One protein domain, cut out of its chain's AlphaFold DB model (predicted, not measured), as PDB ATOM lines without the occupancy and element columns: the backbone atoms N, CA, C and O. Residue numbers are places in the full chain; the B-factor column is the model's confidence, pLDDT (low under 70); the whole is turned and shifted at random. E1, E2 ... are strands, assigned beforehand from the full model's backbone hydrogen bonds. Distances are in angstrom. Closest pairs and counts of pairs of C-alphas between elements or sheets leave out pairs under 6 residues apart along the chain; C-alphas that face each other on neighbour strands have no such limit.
ATOM      1  N   ARG A   2     -27.602  12.295  21.474       38.69
ATOM      2  CA  ARG A   2     -28.815  11.587  21.003       38.69
ATOM      3  C   ARG A   2     -29.656  11.136  22.205       38.69
ATOM      4  O   ARG A   2     -29.181  10.320  22.988       38.69
ATOM      5  N   GLY A   3     -30.874  11.663  22.344       41.12
ATOM      6  CA  GLY A   3     -31.853  11.202  23.333       41.12
ATOM      7  C   GLY A   3     -32.292   9.765  23.043       41.12
ATOM      8  O   GLY A   3     -32.428   9.366  21.885       41.12
ATOM      9  N   ARG A   4     -32.456   8.964  24.096       49.41
ATOM     10  CA  ARG A   4     -32.858   7.556  24.009       49.41
ATOM     11  C   ARG A   4     -34.267   7.480  23.403       49.41
ATOM     12  O   ARG A   4     -35.224   7.964  23.996       49.41
ATOM     13  N   VAL A   5     -34.383   6.880  22.220       52.59
ATOM     14  CA  VAL A   5     -35.660   6.611  21.543       52.59
ATOM     15  C   VAL A   5     -36.472   5.665  22.436       52.59
ATOM     16  O   VAL A   5     -36.110   4.499  22.569       52.59
ATOM     17  N   GLY A   6     -37.512   6.164  23.114       62.84
ATOM     18  CA  GLY A   6     -38.426   5.317  23.896       62.84
ATOM     19  C   GLY A   6     -39.083   5.929  25.137       62.84
ATOM     20  O   GLY A   6     -39.987   5.299  25.681       62.84
ATOM     21  N   GLU A   7     -38.673   7.114  25.603       77.75
ATOM     22  CA  GLU A   7     -39.288   7.737  26.797       77.75
ATOM     23  C   GLU A   7     -40.247   8.886  26.486       77.75
ATOM     24  O   GLU A   7     -41.114   9.190  27.304       77.75
ATOM     25  N   GLU A   8     -40.136   9.474  25.298       87.94
ATOM     26  CA  GLU A   8     -40.910  10.638  24.886       87.94
ATOM     27  C   GLU A   8     -41.420  10.461  23.453       87.94
ATOM     28  O   GLU A   8     -40.685   9.997  22.576       87.94
ATOM     29  N   VAL A   9     -42.687  10.803  23.220       91.31
ATOM     30  CA  VAL A   9     -43.301  10.847  21.889       91.31
ATOM     31  C   VAL A   9     -44.135  12.115  21.767       91.31
ATOM     32  O   VAL A   9     -44.931  12.421  22.649       91.31
ATOM     33  N   SER A  10     -43.965  12.856  20.676       91.81
ATOM     34  CA  SER A  10     -44.757  14.056  20.396       91.81
ATOM     35  C   SER A  10     -45.807  13.762  19.330       91.81
ATOM     36  O   SER A  10     -45.497  13.197  18.283       91.81
ATOM     37  N   PHE A  11     -47.053  14.153  19.585       91.38
ATOM     38  CA  PHE A  11     -48.170  13.989  18.659       91.38
ATOM     39  C   PHE A  11     -49.189  15.114  18.851       91.38
ATOM     40  O   PHE A  11     -49.581  15.413  19.975       91.38
ATOM     41  N   GLY A  12     -49.621  15.750  17.756       91.06
ATOM     42  CA  GLY A  12     -50.659  16.788  17.799       91.06
ATOM     43  C   GLY A  12     -50.317  18.000  18.677       91.06
ATOM     44  O   GLY A  12     -51.208  18.570  19.295       91.06
ATOM     45  N   GLY A  13     -49.032  18.363  18.786       90.00
ATOM     46  CA  GLY A  13     -48.567  19.446  19.666       90.00
ATOM     47  C   GLY A  13     -48.482  19.073  21.152       90.00
ATOM     48  O   GLY A  13     -48.137  19.922  21.967       90.00
ATOM     49  N   ILE A  14     -48.760  17.816  21.510       92.25
ATOM     50  CA  ILE A  14     -48.624  17.288  22.868       92.25
ATOM     51  C   ILE A  14     -47.379  16.406  22.929       92.25
ATOM     52  O   ILE A  14     -47.186  15.528  22.087       92.25
ATOM     53  N   THR A  15     -46.559  16.612  23.953       93.69
ATOM     54  CA  THR A  15     -45.414  15.756  24.258       93.69
ATOM     55  C   THR A  15     -45.783  14.791  25.378       93.69
ATOM     56  O   THR A  15     -46.030  15.188  26.513       93.69
ATOM     57  N   PHE A  16     -45.826  13.503  25.058       92.00
ATOM     58  CA  PHE A  16     -46.109  12.429  25.998       92.00
ATOM     59  C   PHE A  16     -44.798  11.889  26.552       92.00
ATOM     60  O   PHE A  16     -43.952  11.424  25.791       92.00
ATOM     61  N   ARG A  17     -44.653  11.893  27.879       91.62
ATOM     62  CA  ARG A  17     -43.482  11.351  28.578       91.62
ATOM     63  C   ARG A  17     -43.879  10.159  29.430       91.62
ATOM     64  O   ARG A  17     -44.843  10.222  30.194       91.62
ATOM     65  N   ARG A  18     -43.124   9.064  29.333       89.12
ATOM     66  CA  ARG A  18     -43.304   7.904  30.208       89.12
ATOM     67  C   ARG A  18     -42.714   8.212  31.584       89.12
ATOM     68  O   ARG A  18     -41.515   8.069  31.801       89.12
ATOM     69  N   TYR A  19     -43.571   8.580  32.531       88.56
ATOM     70  CA  TYR A  19     -43.169   8.766  33.921       88.56
ATOM     71  C   TYR A  19     -43.049   7.411  34.631       88.56
ATOM     72  O   TYR A  19     -44.045   6.720  34.832       88.56
ATOM     73  N   ARG A  20     -41.822   7.014  34.998       80.00
ATOM     74  CA  ARG A  20     -41.556   5.722  35.661       80.00
ATOM     75  C   ARG A  20     -41.931   5.703  37.148       80.00
ATOM     76  O   ARG A  20     -42.001   4.623  37.727       80.00
ATOM     77  N   GLY A  21     -42.222   6.866  37.734       82.50
ATOM     78  CA  GLY A  21     -42.547   6.986  39.152       82.50
ATOM     79  C   GLY A  21     -41.376   6.674  40.086       82.50
ATOM     80  O   GLY A  21     -40.250   6.434  39.649       82.50
ATOM     81  N   GLY A  22     -41.664   6.700  41.385       83.56
ATOM     82  CA  GLY A  22     -40.738   6.390  42.474       83.56
ATOM     83  C   GLY A  22     -41.358   6.715  43.836       83.56
ATOM     84  O   GLY A  22     -42.227   7.577  43.921       83.56
ATOM     85  N   LEU A  23     -40.934   6.017  44.898       81.81
ATOM     86  CA  LEU A  23     -41.314   6.306  46.297       81.81
ATOM     87  C   LEU A  23     -42.836   6.441  46.546       81.81
ATOM     88  O   LEU A  23     -43.269   7.257  47.350       81.81
ATOM     89  N   GLY A  24     -43.653   5.646  45.844       82.75
ATOM     90  CA  GLY A  24     -45.120   5.667  45.970       82.75
ATOM     91  C   GLY A  24     -45.838   6.672  45.061       82.75
ATOM     92  O   GLY A  24     -47.064   6.659  44.994       82.75
ATOM     93  N   PHE A  25     -45.101   7.485  44.303       85.69
ATOM     94  CA  PHE A  25     -45.650   8.411  43.316       85.69
ATOM     95  C   PHE A  25     -45.545   7.821  41.911       85.69
ATOM     96  O   PHE A  25     -44.511   7.275  41.520       85.69
ATOM     97  N   GLY A  26     -46.609   7.941  41.121       89.31
ATOM     98  CA  GLY A  26     -46.634   7.406  39.768       89.31
ATOM     99  C   GLY A  26     -47.899   7.764  39.004       89.31
ATOM    100  O   GLY A  26     -48.893   8.224  39.567       89.31
ATOM    101  N   VAL A  27     -47.854   7.524  37.697       90.56
ATOM    102  CA  VAL A  27     -49.032   7.585  36.834       90.56
ATOM    103  C   VAL A  27     -49.565   6.157  36.682       90.56
ATOM    104  O   VAL A  27     -48.793   5.283  36.279       90.56
ATOM    105  N   PRO A  28     -50.841   5.882  37.015       90.62
ATOM    106  CA  PRO A  28     -51.418   4.552  36.838       90.62
ATOM    107  C   PRO A  28     -51.307   4.061  35.392       90.62
ATOM    108  O   PRO A  28     -51.408   4.850  34.457       90.62
ATOM    109  N   THR A  29     -51.151   2.750  35.199       90.31
ATOM    110  CA  THR A  29     -50.913   2.149  33.873       90.31
ATOM    111  C   THR A  29     -52.054   2.359  32.878       90.31
ATOM    112  O   THR A  29     -51.847   2.233  31.674       90.31
ATOM    113  N   ASP A  30     -53.265   2.637  33.365       93.31
ATOM    114  CA  ASP A  30     -54.454   2.913  32.561       93.31
ATOM    115  C   ASP A  30     -54.777   4.410  32.452       93.31
ATOM    116  O   ASP A  30     -55.819   4.745  31.890       93.31
ATOM    117  N   LYS A  31     -53.920   5.308  32.959       94.25
ATOM    118  CA  LYS A  31     -54.149   6.759  32.972       94.25
ATOM    119  C   LYS A  31     -53.032   7.549  32.293       94.25
ATOM    120  O   LYS A  31     -51.891   7.114  32.198       94.25
ATOM    121  N   ALA A  32     -53.378   8.762  31.878       93.94
ATOM    122  CA  ALA A  32     -52.435   9.813  31.517       93.94
ATOM    123  C   ALA A  32     -52.901  11.144  32.118       93.94
ATOM    124  O   ALA A  32     -54.105  11.370  32.248       93.94
ATOM    125  N   TYR A  33     -51.959  12.022  32.461       94.62
ATOM    126  CA  TYR A  33     -52.234  13.380  32.931       94.62
ATOM    127  C   TYR A  33     -51.649  14.388  31.947       94.62
ATOM    128  O   TYR A  33     -50.541  14.201  31.451       94.62
ATOM    129  N   PHE A  34     -52.398  15.452  31.687       95.12
ATOM    130  CA  PHE A  34     -52.031  16.525  30.777       95.12
ATOM    131  C   PHE A  34     -52.028  17.841  31.532       95.12
ATOM    132  O   PHE A  34     -52.963  18.155  32.273       95.12
ATOM    133  N   TYR A  35     -50.982  18.611  31.290       94.88
ATOM    134  CA  TYR A  35     -50.812  19.966  31.769       94.88
ATOM    135  C   TYR A  35     -50.047  20.752  30.695       94.88
ATOM    136  O   TYR A  35     -49.240  20.165  29.968       94.88
ATOM    137  N   PRO A  36     -50.308  22.056  30.541       93.94
ATOM    138  CA  PRO A  36     -49.534  22.891  29.640       93.94
ATOM    139  C   PRO A  36     -48.154  23.188  30.244       93.94
ATOM    140  O   PRO A  36     -48.019  23.401  31.449       93.94
ATOM    141  N   GLU A  37     -47.135  23.223  29.391       91.69
ATOM    142  CA  GLU A  37     -45.772  23.634  29.744       91.69
ATOM    143  C   GLU A  37     -45.502  25.058  29.243       91.69
ATOM    144  O   GLU A  37     -46.136  25.523  28.296       91.69
ATOM    145  N   GLY A  38     -44.571  25.767  29.888       89.69
ATOM    146  CA  GLY A  38     -44.174  27.123  29.483       89.69
ATOM    147  C   GLY A  38     -45.138  28.240  29.899       89.69
ATOM    148  O   GLY A  38     -45.000  29.365  29.428       89.69
ATOM    149  N   GLN A  93     -58.156  24.181  36.246       95.56
ATOM    150  CA  GLN A  93     -58.962  23.748  35.099       95.56
ATOM    151  C   GLN A  93     -58.134  23.287  33.888       95.56
ATOM    152  O   GLN A  93     -58.674  22.597  33.023       95.56
ATOM    153  N   VAL A  94     -56.850  23.657  33.809       95.94
ATOM    154  CA  VAL A  94     -55.964  23.223  32.715       95.94
ATOM    155  C   VAL A  94     -55.469  21.788  32.893       95.94
ATOM    156  O   VAL A  94     -54.951  21.199  31.948       95.94
ATOM    157  N   LEU A  95     -55.634  21.217  34.088       95.12
ATOM    158  CA  LEU A  95     -55.259  19.842  34.374       95.12
ATOM    159  C   LEU A  95     -56.319  18.905  33.794       95.12
ATOM    160  O   LEU A  95     -57.503  18.971  34.144       95.12
ATOM    161  N   ARG A  96     -55.902  18.022  32.887       95.56
ATOM    162  CA  ARG A  96     -56.777  17.020  32.264       95.56
ATOM    163  C   ARG A  96     -56.221  15.624  32.483       95.56
ATOM    164  O   ARG A  96     -55.017  15.436  32.608       95.56
ATOM    165  N   SER A  97     -57.101  14.628  32.506       94.50
ATOM    166  CA  SER A  97     -56.717  13.218  32.582       94.50
ATOM    167  C   SER A  97     -57.339  12.433  31.435       94.50
ATOM    168  O   SER A  97     -58.506  12.656  31.117       94.50
ATOM    169  N   ALA A  98     -56.604  11.478  30.875       93.88
ATOM    170  CA  ALA A  98     -57.157  10.444  30.005       93.88
ATOM    171  C   ALA A  98     -57.094   9.083  30.691       93.88
ATOM    172  O   ALA A  98     -56.323   8.867  31.630       93.88
ATOM    173  N   ARG A  99     -57.911   8.163  30.183       94.62
ATOM    174  CA  ARG A  99     -57.959   6.771  30.608       94.62
ATOM    175  C   ARG A  99     -58.011   5.860  29.387       94.62
ATOM    176  O   ARG A  99     -58.660   6.210  28.402       94.62
ATOM    177  N   ARG A 100     -57.345   4.707  29.452       91.12
ATOM    178  CA  ARG A 100     -57.470   3.655  28.435       91.12
ATOM    179  C   ARG A 100     -58.906   3.115  28.451       91.12
ATOM    180  O   ARG A 100     -59.370   2.701  29.513       91.12
ATOM    181  N   THR A 101     -59.583   3.182  27.303       79.94
ATOM    182  CA  THR A 101     -60.917   2.586  27.097       79.94
ATOM    183  C   THR A 101     -60.814   1.114  26.739       79.94
ATOM    184  O   THR A 101     -59.724   0.700  26.271       79.94
TER     185      THR A 101
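Overview. This is residues 2 to 38 and 93 to 101 of the 101 residues of an uncharacterized protein of Roseovarius sp (UniProt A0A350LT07). With little regular structure, this is a loose set of two small two-stranded ribbons, E1 with E2 and E3 with E4, joined by a loop whose residues 21 to 26 stick out. The printed part has 46 residues, no named helix and four strands, E1 to E4 in chain order; both sheets are antiparallel. It is all strand, with 16 residues in named elements, and loose: radius of gyration of the C-alphas 12.0 A, spans 32 by 27 by 26 A.

Arrangement. Look first at E1, residues 8 to 11, and E2, residues 14 to 17, an antiparallel hairpin at 160 degrees; N 9 and O 16, 2.9 A apart, are within hydrogen-bond range. E3, residues 31 to 34, and E4, residues 96 to 99, are antiparallel at 158 degrees, with N 34 and O 96 within hydrogen-bond range at 2.8 A. E2 and E3 are near each other, with 7 pairs of C-alphas within 10 A. E1 is apart from E3 and E4, and E2 from E4.

Along the chain. Find C-alpha 8 at (-40.910, 10.638, 24.886), where E1 begins its 10.1 A. E2 runs 9.7 A and E3 10.2 A; E4 runs 10.4 A to C-alpha 99 at (-57.959, 6.771, 30.608).

Size, cuts and confidence. The farthest C-alphas, Arg 2 and Gln 93, are 35.4 A apart. Residues 39 to 92 are not printed; C-alphas 38 and 93 are 16.2 A apart. The link E2 to E3 is long, 13 residues. Residues 2 to 6 have pLDDT under 70.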